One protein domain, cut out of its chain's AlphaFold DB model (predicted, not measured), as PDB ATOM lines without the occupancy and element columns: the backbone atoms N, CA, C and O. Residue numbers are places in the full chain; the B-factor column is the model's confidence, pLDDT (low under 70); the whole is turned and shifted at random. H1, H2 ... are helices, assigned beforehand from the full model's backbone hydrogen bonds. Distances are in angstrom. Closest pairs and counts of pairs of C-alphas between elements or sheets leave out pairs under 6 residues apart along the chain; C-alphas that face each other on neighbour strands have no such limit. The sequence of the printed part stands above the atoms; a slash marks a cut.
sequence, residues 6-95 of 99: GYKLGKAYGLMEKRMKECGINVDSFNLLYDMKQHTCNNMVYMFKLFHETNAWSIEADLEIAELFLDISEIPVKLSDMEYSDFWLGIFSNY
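Overview. This is residues 6 to 95 of the 99 residues of an uncharacterized protein of Acidaminococcaceae bacterium (UniProt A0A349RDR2). A long helix, H1, forms the core, with H3, H4 and H5 packed round its sides and apart from one another; the short H2 lies near H1 and H3. The helices run roughly lengthwise, H5 the most askew to H1. The printed part has 90 residues with five named helices, H1 to H5 in order, and no named strand, in the class all helix. It is compact, with a radius of gyration of the C-alphas of 12.1 A and spans of 33 by 27 by 23 A.

Arrangement. H1, residues 6 to 22, is the hub, touching three helices. H2, residues 29 to 34, is close to H1 but not clearly touching, with the C-alphas of Glu 17 and Ser 29 closest at 8.0 A. H3, residues 40 to 53, touches H1 with C-alphas 16 and 51 closest at 6.1 A, the same way at a shallow tilt of 27 degrees. H2 and H3 are close but not clearly touching, C-alphas 32 and 43 being closest at 6.4 A. H4, residues 59 to 69, touches H1, C-alphas 8 and 68 closest at 5.5 A, opposite ways at a shallow tilt of 18 degrees. H5, residues 81 to 93, touches H1, C-alphas 11 and 90 closest at 4.0 A, the same way at a steep tilt of 36 degrees, only just past shallow. The helix packing is mostly aligned, but only just: 2 of 3 pairs are at a shallow tilt. In the five helices every O i to N i+4 pair is within hydrogen-bond range.

Along the chain. H1 runs 24.1 A from C-alpha 6 at (13.720, -22.609, 0.299). H2 measures 8.5 A, H3 19.9 A and H4 15.3 A. H5 runs 18.6 A to C-alpha 93 at (16.896, -34.645, 2.751).

Size, cuts and confidence. The C-alphas of Asn 55 and Asp 81, the two farthest apart, are 33.7 A apart. The printed part has no cut; the link from H4 to H5 is long, 11 residues. Residues 28 to 32 have pLDDT under 70.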
ATOM      1  N   GLY A   6      12.885 -21.818   1.204       94.81
ATOM      2  CA  GLY A   6      13.720 -22.609   0.299       94.81
ATOM      3  C   GLY A   6      13.744 -24.093   0.663       94.81
ATOM      4  O   GLY A   6      13.415 -24.930  -0.174       94.81
ATOM      5  N   TYR A   7      14.032 -24.427   1.926       95.56
ATOM      6  CA  TYR A   7      14.085 -25.817   2.385       95.56
ATOM      7  C   TYR A   7      12.750 -26.547   2.226       95.56
ATOM      8  O   TYR A   7      12.726 -27.678   1.740       95.56
ATOM      9  N   LYS A   8      11.636 -25.917   2.615       95.44
ATOM     10  CA  LYS A   8      10.296 -26.509   2.502       95.44
ATOM     11  C   LYS A   8       9.916 -26.770   1.040       95.44
ATOM     12  O   LYS A   8       9.484 -27.876   0.721       95.44
ATOM     13  N   LEU A   9      10.172 -25.806   0.151       95.44
ATOM     14  CA  LEU A   9       9.965 -25.963  -1.294       95.44
ATOM     15  C   LEU A   9      10.835 -27.083  -1.872       95.44
ATOM     16  O   LEU A   9      10.343 -27.917  -2.627       95.44
ATOM     17  N   GLY A  10      12.106 -27.141  -1.480       94.12
ATOM     18  CA  GLY A  10      13.033 -28.181  -1.919       94.12
ATOM     19  C   GLY A  10      12.632 -29.566  -1.435       94.12
ATOM     20  O   GLY A  10      12.688 -30.535  -2.192       94.12
ATOM     21  N   LYS A  11      12.159 -29.669  -0.189       94.56
ATOM     22  CA  LYS A  11      11.650 -30.928   0.351       94.56
ATOM     23  C   LYS A  11      10.410 -31.393  -0.418       94.56
ATOM     24  O   LYS A  11      10.368 -32.561  -0.793       94.56
ATOM     25  N   ALA A  12       9.461 -30.496  -0.701       94.62
ATOM     26  CA  ALA A  12       8.274 -30.812  -1.496       94.62
ATOM     27  C   ALA A  12       8.638 -31.238  -2.928       94.62
ATOM     28  O   ALA A  12       8.143 -32.254  -3.411       94.62
ATOM     29  N   TYR A  13       9.553 -30.511  -3.580       93.81
ATOM     30  CA  TYR A  13      10.061 -30.856  -4.910       93.81
ATOM     31  C   TYR A  13      10.661 -32.264  -4.927       93.81
ATOM     32  O   TYR A  13      10.263 -33.098  -5.738       93.81
ATOM     33  N   GLY A  14      11.596 -32.540  -4.011       91.88
ATOM     34  CA  GLY A  14      12.265 -33.838  -3.936       91.88
ATOM     35  C   GLY A  14      11.311 -34.982  -3.591       91.88
ATOM     36  O   GLY A  14      11.513 -36.094  -4.061       91.88
ATOM     37  N   LEU A  15      10.248 -34.721  -2.821       92.75
ATOM     38  CA  LEU A  15       9.214 -35.714  -2.531       92.75
ATOM     39  C   LEU A  15       8.411 -36.074  -3.790       92.75
ATOM     40  O   LEU A  15       8.246 -37.256  -4.085       92.75
ATOM     41  N   MET A  16       7.961 -35.073  -4.554       93.38
ATOM     42  CA  MET A  16       7.255 -35.289  -5.825       93.38
ATOM     43  C   MET A  16       8.136 -36.024  -6.843       93.38
ATOM     44  O   MET A  16       7.700 -37.003  -7.448       93.38
ATOM     45  N   GLU A  17       9.389 -35.588  -7.005       91.19
ATOM     46  CA  GLU A  17      10.368 -36.215  -7.900       91.19
ATOM     47  C   GLU A  17      10.636 -37.676  -7.518       91.19
ATOM     48  O   GLU A  17      10.556 -38.562  -8.372       91.19
ATOM     49  N   LYS A  18      10.865 -37.949  -6.229       90.12
ATOM     50  CA  LYS A  18      11.076 -39.305  -5.716       90.12
ATOM     51  C   LYS A  18       9.888 -40.220  -6.010       90.12
ATOM     52  O   LYS A  18      10.088 -41.311  -6.535       90.12
ATOM     53  N   ARG A  19       8.664 -39.779  -5.713       90.94
ATOM     54  CA  ARG A  19       7.444 -40.568  -5.960       90.94
ATOM     55  C   ARG A  19       7.257 -40.852  -7.452       90.94
ATOM     56  O   ARG A  19       6.980 -41.984  -7.833       90.94
ATOM     57  N   MET A  20       7.466 -39.851  -8.311       91.56
ATOM     58  CA  MET A  20       7.429 -40.049  -9.765       91.56
ATOM     59  C   MET A  20       8.450 -41.098 -10.211       91.56
ATOM     60  O   MET A  20       8.102 -42.023 -10.948       91.56
ATOM     61  N   LYS A  21       9.676 -41.029  -9.687       89.00
ATOM     62  CA  LYS A  21      10.728 -42.008  -9.966       89.00
ATOM     63  C   LYS A  21      10.369 -43.422  -9.498       89.00
ATOM     64  O   LYS A  21      10.600 -44.374 -10.241       89.00
ATOM     65  N   GLU A  22       9.780 -43.573  -8.312       88.38
ATOM     66  CA  GLU A  22       9.277 -44.857  -7.790       88.38
ATOM     67  C   GLU A  22       8.183 -45.461  -8.687       88.38
ATOM     68  O   GLU A  22       8.093 -46.680  -8.825       88.38
ATOM     69  N   CYS A  23       7.406 -44.615  -9.365       89.25
ATOM     70  CA  CYS A  23       6.418 -45.019 -10.364       89.25
ATOM     71  C   CYS A  23       6.991 -45.202 -11.782       89.25
ATOM     72  O   CYS A  23       6.226 -45.393 -12.729       89.25
ATOM     73  N   GLY A  24       8.317 -45.156 -11.953       89.00
ATOM     74  CA  GLY A  24       8.986 -45.336 -13.245       89.00
ATOM     75  C   GLY A  24       8.934 -44.111 -14.162       89.00
ATOM     76  O   GLY A  24       9.200 -44.228 -15.358       89.00
ATOM     77  N   ILE A  25       8.596 -42.940 -13.625       87.06
ATOM     78  CA  ILE A  25       8.488 -41.685 -14.370       87.06
ATOM     79  C   ILE A  25       9.788 -40.919 -14.184       87.06
ATOM     80  O   ILE A  25      10.120 -40.479 -13.084       87.06
ATOM     81  N   ASN A  26      10.536 -40.772 -15.273       81.69
ATOM     82  CA  ASN A  26      11.784 -40.031 -15.255       81.69
ATOM     83  C   ASN A  26      11.504 -38.562 -15.573       81.69
ATOM     84  O   ASN A  26      11.206 -38.211 -16.716       81.69
ATOM     85  N   VAL A  27      11.562 -37.712 -14.552       75.62
ATOM     86  CA  VAL A  27      11.494 -36.264 -14.734       75.62
ATOM     87  C   VAL A  27      12.903 -35.788 -15.036       75.62
ATOM     88  O   VAL A  27      13.803 -36.002 -14.228       75.62
ATOM     89  N   ASP A  28      13.093 -35.133 -16.179       69.19
ATOM     90  CA  ASP A  28      14.369 -34.515 -16.560       69.19
ATOM     91  C   ASP A  28      14.605 -33.254 -15.700       69.19
ATOM     92  O   ASP A  28      14.522 -32.102 -16.133       69.19
ATOM     93  N   SER A  29      14.815 -33.486 -14.403       64.25
ATOM     94  CA  SER A  29      14.809 -32.477 -13.346       64.25
ATOM     95  C   SER A  29      15.967 -31.498 -13.485       64.25
ATOM     96  O   SER A  29      15.871 -30.376 -13.005       64.25
ATOM     97  N   PHE A  30      17.030 -31.855 -14.207       59.66
ATOM     98  CA  PHE A  30      18.222 -31.019 -14.342       59.66
ATOM     99  C   PHE A  30      17.935 -29.657 -14.996       59.66
ATOM    100  O   PHE A  30      18.430 -28.635 -14.521       59.66
ATOM    101  N   ASN A  31      17.079 -29.620 -16.023       60.50
ATOM    102  CA  ASN A  31      16.698 -28.367 -16.688       60.50
ATOM    103  C   ASN A  31      15.752 -27.521 -15.820       60.50
ATOM    104  O   ASN A  31      15.905 -26.306 -15.744       60.50
ATOM    105  N   LEU A  32      14.821 -28.163 -15.106       68.12
ATOM    106  CA  LEU A  32      13.900 -27.485 -14.182       68.12
ATOM    107  C   LEU A  32      14.628 -26.928 -12.949       68.12
ATOM    108  O   LEU A  32      14.276 -25.869 -12.432       68.12
ATOM    109  N   LEU A  33      15.662 -27.632 -12.479       73.81
ATOM    110  CA  LEU A  33      16.476 -27.240 -11.331       73.81
ATOM    111  C   LEU A  33      17.430 -26.093 -11.668       73.81
ATOM    112  O   LEU A  33      17.646 -25.232 -10.818       73.81
ATOM    113  N   TYR A  34      17.956 -26.042 -12.897       71.56
ATOM    114  CA  TYR A  34      18.849 -24.966 -13.338       71.56
ATOM    115  C   TYR A  34      18.175 -23.586 -13.258       71.56
ATOM    116  O   TYR A  34      18.750 -22.644 -12.709       71.56
ATOM    117  N   ASP A  35      16.916 -23.493 -13.698       84.06
ATOM    118  CA  ASP A  35      16.145 -22.243 -13.683       84.06
ATOM    119  C   ASP A  35      15.331 -22.027 -12.396       84.06
ATOM    120  O   ASP A  35      14.731 -20.962 -12.206       84.06
ATOM    121  N   MET A  36      15.340 -22.990 -11.466       90.06
ATOM    122  CA  MET A  36      14.554 -22.940 -10.227       90.06
ATOM    123  C   MET A  36      14.813 -21.669  -9.421       90.06
ATOM    124  O   MET A  36      13.889 -21.110  -8.838       90.06
ATOM    125  N   LYS A  37      16.053 -21.170  -9.405       91.81
ATOM    126  CA  LYS A  37      16.397 -19.942  -8.680       91.81
ATOM    127  C   LYS A  37      15.666 -18.709  -9.221       91.81
ATOM    128  O   LYS A  37      15.282 -17.856  -8.428       91.81
ATOM    129  N   GLN A  38      15.500 -18.595 -10.540       92.31
ATOM    130  CA  GLN A  38      14.911 -17.415 -11.192       92.31
ATOM    131  C   GLN A  38      13.401 -17.544 -11.419       92.31
ATOM    132  O   GLN A  38      12.708 -16.531 -11.505       92.31
ATOM    133  N   HIS A  39      12.898 -18.777 -11.507       91.50
ATOM    134  CA  HIS A  39      11.514 -19.089 -11.864       91.50
ATOM    135  C   HIS A  39      10.889 -20.087 -10.881       91.50
ATOM    136  O   HIS A  39      10.286 -21.081 -11.282       91.50
ATOM    137  N   THR A  40      11.046 -19.843  -9.582       92.81
ATOM    138  CA  THR A  40      10.686 -20.790  -8.517       92.81
ATOM    139  C   THR A  40       9.202 -21.132  -8.530       92.81
ATOM    140  O   THR A  40       8.849 -22.302  -8.637       92.81
ATOM    141  N   CYS A  41       8.325 -20.125  -8.494       91.69
ATOM    142  CA  CYS A  41       6.878 -20.342  -8.510       91.69
ATOM    143  C   CYS A  41       6.423 -21.140  -9.744       91.69
ATOM    144  O   CYS A  41       5.752 -22.161  -9.604       91.69
ATOM    145  N   ASN A  42       6.878 -20.754 -10.942       90.81
ATOM    146  CA  ASN A  42       6.525 -21.445 -12.187       90.81
ATOM    147  C   ASN A  42       6.984 -22.909 -12.188       90.81
ATOM    148  O   ASN A  42       6.215 -23.792 -12.564       90.81
ATOM    149  N   ASN A  43       8.216 -23.173 -11.746       91.62
ATOM    150  CA  ASN A  43       8.742 -24.534 -11.688       91.62
ATOM    151  C   ASN A  43       8.025 -25.383 -10.630       91.62
ATOM    152  O   ASN A  43       7.749 -26.552 -10.885       91.62
ATOM    153  N   MET A  44       7.672 -24.811  -9.474       93.00
ATOM    154  CA  MET A  44       6.891 -25.525  -8.461       93.00
ATOM    155  C   MET A  44       5.498 -25.880  -8.982       93.00
ATOM    156  O   MET A  44       5.094 -27.034  -8.874       93.00
ATOM    157  N   VAL A  45       4.790 -24.936  -9.610       91.31
ATOM    158  CA  VAL A  45       3.474 -25.193 -10.226       91.31
ATOM    159  C   VAL A  45       3.568 -26.266 -11.310       91.31
ATOM    160  O   VAL A  45       2.728 -27.163 -11.362       91.31
ATOM    161  N   TYR A  46       4.598 -26.206 -12.156       90.00
ATOM    162  CA  TYR A  46       4.834 -27.222 -13.179       90.00
ATOM    163  C   TYR A  46       5.038 -28.612 -12.566       90.00
ATOM    164  O   TYR A  46       4.402 -29.570 -13.000       90.00
ATOM    165  N   MET A  47       5.865 -28.719 -11.523       90.50
ATOM    166  CA  MET A  47       6.103 -29.985 -10.825       90.50
ATOM    167  C   MET A  47       4.850 -30.541 -10.161       90.50
ATOM    168  O   MET A  47       4.605 -31.737 -10.266       90.50
ATOM    169  N   PHE A  48       4.043 -29.689  -9.527       91.00
ATOM    170  CA  PHE A  48       2.753 -30.095  -8.973       91.00
ATOM    171  C   PHE A  48       1.836 -30.661 -10.047       91.00
ATOM    172  O   PHE A  48       1.271 -31.739  -9.881       91.00
ATOM    173  N   LYS A  49       1.709 -29.947 -11.169       90.56
ATOM    174  CA  LYS A  49       0.888 -30.395 -12.289       90.56
ATOM    175  C   LYS A  49       1.367 -31.748 -12.812       90.56
ATOM    176  O   LYS A  49       0.557 -32.657 -12.938       90.56
ATOM    177  N   LEU A  50       2.672 -31.890 -13.045       88.69
ATOM    178  CA  LEU A  50       3.258 -33.145 -13.505       88.69
ATOM    179  C   LEU A  50       3.003 -34.275 -12.501       88.69
ATOM    180  O   LEU A  50       2.551 -35.342 -12.889       88.69
ATOM    181  N   PHE A  51       3.216 -34.030 -11.209       91.06
ATOM    182  CA  PHE A  51       2.965 -35.007 -10.155       91.06
ATOM    183  C   PHE A  51       1.505 -35.492 -10.147       91.06
ATOM    184  O   PHE A  51       1.271 -36.699 -10.164       91.06
ATOM    185  N   HIS A  52       0.530 -34.579 -10.213       88.62
ATOM    186  CA  HIS A  52      -0.899 -34.922 -10.225       88.62
ATOM    187  C   HIS A  52      -1.396 -35.548 -11.535       88.62
ATOM    188  O   HIS A  52      -2.371 -36.295 -11.518       88.62
ATOM    189  N   GLU A  53      -0.760 -35.259 -12.671       88.44
ATOM    190  CA  GLU A  53      -1.087 -35.890 -13.961       88.44
ATOM    191  C   GLU A  53      -0.555 -37.327 -14.061       88.44
ATOM    192  O   GLU A  53      -0.862 -38.049 -15.012       88.44
ATOM    193  N   THR A  54       0.227 -37.760 -13.074       83.81
ATOM    194  CA  THR A  54       0.825 -39.086 -13.033       83.81
ATOM    195  C   THR A  54       0.196 -39.971 -11.963       83.81
ATOM    196  O   THR A  54      -0.351 -39.500 -10.971       83.81
ATOM    197  N   ASN A  55       0.358 -41.290 -12.100       83.94
ATOM    198  CA  ASN A  55      -0.049 -42.253 -11.068       83.94
ATOM    199  C   ASN A  55       0.883 -42.256  -9.833       83.94
ATOM    200  O   ASN A  55       0.789 -43.160  -9.008       83.94
ATOM    201  N   ALA A  56       1.798 -41.284  -9.720       84.88
ATOM    202  CA  ALA A  56       2.699 -41.127  -8.577       84.88
ATOM    203  C   ALA A  56       2.055 -40.413  -7.384       84.88
ATOM    204  O   ALA A  56       2.589 -40.430  -6.271       84.88
ATOM    205  N   TRP A  57       0.906 -39.783  -7.618       88.75
ATOM    206  CA  TRP A  57       0.122 -39.112  -6.602       88.75
ATOM    207  C   TRP A  57      -0.528 -40.089  -5.609       88.75
ATOM    208  O   TRP A  57      -0.986 -41.173  -5.967       88.75
ATOM    209  N   SER A  58      -0.608 -39.675  -4.343       89.69
ATOM    210  CA  SER A  58      -1.401 -40.340  -3.305       89.69
ATOM    211  C   SER A  58      -1.871 -39.321  -2.267       89.69
ATOM    212  O   SER A  58      -1.215 -38.300  -2.068       89.69
ATOM    213  N   ILE A  59      -2.959 -39.628  -1.553       89.50
ATOM    214  CA  ILE A  59      -3.485 -38.768  -0.474       89.50
ATOM    215  C   ILE A  59      -2.418 -38.505   0.601       89.50
ATOM    216  O   ILE A  59      -2.307 -37.390   1.096       89.50
ATOM    217  N   GLU A  60      -1.618 -39.513   0.954       90.69
ATOM    218  CA  GLU A  60      -0.535 -39.363   1.933       90.69
ATOM    219  C   GLU A  60       0.519 -38.352   1.461       90.69
ATOM    220  O   GLU A  60       0.909 -37.466   2.219       90.69
ATOM    221  N   ALA A  61       0.954 -38.459   0.202       88.44
ATOM    222  CA  ALA A  61       1.927 -37.533  -0.365       88.44
ATOM    223  C   ALA A  61       1.371 -36.104  -0.441       88.44
ATOM    224  O   ALA A  61       2.085 -35.162  -0.113       88.44
ATOM    225  N   ASP A  62       0.097 -35.939  -0.800       89.38
ATOM    226  CA  ASP A  62      -0.567 -34.632  -0.800       89.38
ATOM    227  C   ASP A  62      -0.616 -33.993   0.579       89.38
ATOM    228  O   ASP A  62      -0.379 -32.793   0.697       89.38
ATOM    229  N   LEU A  63      -0.908 -34.775   1.620       93.00
ATOM    230  CA  LEU A  63      -0.925 -34.273   2.989       93.00
ATOM    231  C   LEU A  63       0.476 -33.836   3.428       93.00
ATOM    232  O   LEU A  63       0.622 -32.724   3.931       93.00
ATOM    233  N   GLU A  64       1.512 -34.646   3.172       92.44
ATOM    234  CA  GLU A  64       2.893 -34.261   3.503       92.44
ATOM    235  C   GLU A  64       3.326 -33.008   2.730       92.44
ATOM    236  O   GLU A  64       3.977 -32.123   3.290       92.44
ATOM    237  N   ILE A  65       2.955 -32.895   1.451       92.62
ATOM    238  CA  ILE A  65       3.256 -31.699   0.668       92.62
ATOM    239  C   ILE A  65       2.486 -30.499   1.226       92.62
ATOM    240  O   ILE A  65       3.105 -29.476   1.506       92.62
ATOM    241  N   ALA A  66       1.178 -30.611   1.455       91.88
ATOM    242  CA  ALA A  66       0.355 -29.533   1.999       91.88
ATOM    243  C   ALA A  66       0.904 -29.011   3.336       91.88
ATOM    244  O   ALA A  66       0.999 -27.797   3.520       91.88
ATOM    245  N   GLU A  67       1.358 -29.898   4.225       92.94
ATOM    246  CA  GLU A  67       2.008 -29.526   5.486       92.94
ATOM    247  C   GLU A  67       3.259 -28.658   5.285       92.94
ATOM    248  O   GLU A  67       3.503 -27.727   6.055       92.94
ATOM    249  N   LEU A  68       4.039 -28.900   4.226       93.44
ATOM    250  CA  LEU A  68       5.200 -28.069   3.891       93.44
ATOM    251  C   LEU A  68       4.796 -26.665   3.426       93.44
ATOM    252  O   LEU A  68       5.566 -25.723   3.628       93.44
ATOM    253  N   PHE A  69       3.604 -26.509   2.850       90.81
ATOM    254  CA  PHE A  69       3.090 -25.228   2.362       90.81
ATOM    255  C   PHE A  69       2.248 -24.456   3.381       90.81
ATOM    256  O   PHE A  69       2.072 -23.257   3.184       90.81
ATOM    257  N   LEU A  70       1.783 -25.077   4.472       89.56
ATOM    258  CA  LEU A  70       0.891 -24.437   5.457       89.56
ATOM    259  C   LEU A  70       1.400 -23.080   5.969       89.56
ATOM    260  O   LEU A  70       0.612 -22.149   6.113       89.56
ATOM    261  N   ASP A  71       2.710 -22.951   6.202       85.69
ATOM    262  CA  ASP A  71       3.307 -21.700   6.700       85.69
ATOM    263  C   ASP A  71       3.935 -20.832   5.591       85.69
ATOM    264  O   ASP A  71       4.656 -19.876   5.887       85.69
ATOM    265  N   ILE A  72       3.745 -21.182   4.316       89.38
ATOM    266  CA  ILE A  72       4.234 -20.400   3.175       89.38
ATOM    267  C   ILE A  72       3.079 -19.522   2.696       89.38
ATOM    268  O   ILE A  72       2.167 -19.994   2.025       89.38
ATOM    269  N   SER A  73       3.125 -18.229   3.028       86.06
ATOM    270  CA  SER A  73       2.078 -17.278   2.626       86.06
ATOM    271  C   SER A  73       1.970 -17.122   1.107       86.06
ATOM    272  O   SER A  73       0.876 -16.951   0.581       86.06
ATOM    273  N   GLU A  74       3.107 -17.166   0.410       89.12
ATOM    274  CA  GLU A  74       3.200 -17.072  -1.046       89.12
ATOM    275  C   GLU A  74       4.472 -17.782  -1.527       89.12
ATOM    276  O   GLU A  74       5.531 -17.666  -0.902       89.12
ATOM    277  N   ILE A  75       4.383 -18.521  -2.638       91.75
ATOM    278  CA  ILE A  75       5.567 -19.119  -3.263       91.75
ATOM    279  C   ILE A  75       6.354 -17.997  -3.954       91.75
ATOM    280  O   ILE A  75       5.813 -17.340  -4.845       91.75
ATOM    281  N   PRO A  76       7.632 -17.781  -3.603       93.25
ATOM    282  CA  PRO A  76       8.420 -16.707  -4.181       93.25
ATOM    283  C   PRO A  76       8.598 -16.902  -5.690       93.25
ATOM    284  O   PRO A  76       8.734 -18.019  -6.189       93.25
ATOM    285  N   VAL A  77       8.651 -15.797  -6.436       93.56
ATOM    286  CA  VAL A  77       8.952 -15.829  -7.879       93.56
ATOM    287  C   VAL A  77      10.391 -16.298  -8.125       93.56
ATOM    288  O   VAL A  77      10.643 -17.044  -9.069       93.56
ATOM    289  N   LYS A  78      11.317 -15.886  -7.253       94.69
ATOM    290  CA  LYS A  78      12.745 -16.221  -7.284       94.69
ATOM    291  C   LYS A  78      13.270 -16.456  -5.871       94.69
ATOM    292  O   LYS A  78      12.797 -15.811  -4.937       94.69
ATOM    293  N   LEU A  79      14.291 -17.291  -5.731       93.56
ATOM    294  CA  LEU A  79      14.972 -17.538  -4.457       93.56
ATOM    295  C   LEU A  79      16.237 -16.678  -4.340       93.56
ATOM    296  O   LEU A  79      16.973 -16.484  -5.314       93.56
ATOM    297  N   SER A  80      16.526 -16.195  -3.131       94.56
ATOM    298  CA  SER A  80      17.861 -15.685  -2.793       94.56
ATOM    299  C   SER A  80      18.910 -16.809  -2.817       94.56
ATOM    300  O   SER A  80      18.567 -17.988  -2.816       94.56
ATOM    301  N   ASP A  81      20.204 -16.473  -2.803       93.31
ATOM    302  CA  ASP A  81      21.282 -17.480  -2.771       93.31
ATOM    303  C   ASP A  81      21.175 -18.424  -1.568       93.31
ATOM    304  O   ASP A  81      21.385 -19.634  -1.687       93.31
ATOM    305  N   MET A  82      20.811 -17.870  -0.408       94.38
ATOM    306  CA  MET A  82      20.634 -18.638   0.821       94.38
ATOM    307  C   MET A  82      19.426 -19.570   0.720       94.38
ATOM    308  O   MET A  82      19.537 -20.751   1.041       94.38
ATOM    309  N   GLU A  83      18.291 -19.076   0.221       94.69
ATOM    310  CA  GLU A  83      17.095 -19.901   0.043       94.69
ATOM    311  C   GLU A  83      17.284 -20.961  -1.044       94.69
ATOM    312  O   GLU A  83      16.806 -22.079  -0.889       94.69
ATOM    313  N   TYR A  84      18.014 -20.652  -2.116       93.75
ATOM    314  CA  TYR A  84      18.352 -21.621  -3.156       93.75
ATOM    315  C   TYR A  84      19.273 -22.723  -2.621       93.75
ATOM    316  O   TYR A  84      19.096 -23.897  -2.935       93.75
ATOM    317  N   SER A  85      20.217 -22.373  -1.745       93.88
ATOM    318  CA  SER A  85      21.050 -23.361  -1.052       93.88
ATOM    319  C   SER A  85      20.213 -24.248  -0.122       93.88
ATOM    320  O   SER A  85      20.337 -25.472  -0.146       93.88
ATOM    321  N   ASP A  86      19.313 -23.643   0.658       94.94
ATOM    322  CA  ASP A  86      18.372 -24.370   1.513       94.94
ATOM    323  C   ASP A  86      17.425 -25.271   0.698       94.94
ATOM    324  O   ASP A  86      17.102 -26.371   1.141       94.94
ATOM    325  N   PHE A  87      17.026 -24.851  -0.504       94.56
ATOM    326  CA  PHE A  87      16.222 -25.647  -1.432       94.56
ATOM    327  C   PHE A  87      16.919 -26.951  -1.824       94.56
ATOM    328  O   PHE A  87      16.335 -28.027  -1.683       94.56
ATOM    329  N   TRP A  88      18.199 -26.897  -2.197       92.31
ATOM    330  CA  TRP A  88      18.979 -28.113  -2.450       92.31
ATOM    331  C   TRP A  88      19.066 -29.020  -1.218       92.31
ATOM    332  O   TRP A  88      18.897 -30.233  -1.336       92.31
ATOM    333  N   LEU A  89      19.260 -28.452  -0.022       93.12
ATOM    334  CA  LEU A  89      19.244 -29.231   1.223       93.12
ATOM    335  C   LEU A  89      17.894 -29.923   1.454       93.12
ATOM    336  O   LEU A  89      17.864 -31.067   1.913       93.12
ATOM    337  N   GLY A  90      16.791 -29.252   1.116       93.88
ATOM    338  CA  GLY A  90      15.447 -29.821   1.135       93.88
ATOM    339  C   GLY A  90      15.333 -31.043   0.224       93.88
ATOM    340  O   GLY A  90      14.920 -32.104   0.696       93.88
ATOM    341  N   ILE A  91      15.777 -30.930  -1.034       92.00
ATOM    342  CA  ILE A  91      15.777 -32.044  -1.999       92.00
ATOM    343  C   ILE A  91      16.564 -33.231  -1.444       92.00
ATOM    344  O   ILE A  91      16.018 -34.329  -1.313       92.00
ATOM    345  N   PHE A  92      17.824 -33.015  -1.055       89.94
ATOM    346  CA  PHE A  92      18.706 -34.091  -0.598       89.94
ATOM    347  C   PHE A  92      18.219 -34.771   0.685       89.94
ATOM    348  O   PHE A  92      18.499 -35.952   0.903       89.94
ATOM    349  N   SER A  93      17.449 -34.069   1.522       90.94
ATOM    350  CA  SER A  93      16.896 -34.645   2.751       90.94
ATOM    351  C   SER A  93      15.961 -35.838   2.502       90.94
ATOM    352  O   SER A  93      15.889 -36.728   3.351       90.94
ATOM    353  N   ASN A  94      15.315 -35.914   1.331       87.06
ATOM    354  CA  ASN A  94      14.450 -37.036   0.944       87.06
ATOM    355  C   ASN A  94      15.225 -38.335   0.659       87.06
ATOM    356  O   ASN A  94      14.650 -39.423   0.732       87.06
ATOM    357  N   TYR A  95      16.528 -38.221   0.388       83.88
ATOM    358  CA  TYR A  95      17.422 -39.325   0.030       83.88
ATOM    359  C   TYR A  95      18.348 -39.747   1.185       83.88
ATOM    360  O   TYR A  95      19.000 -40.785   1.129       83.88
TER     361      TYR A  95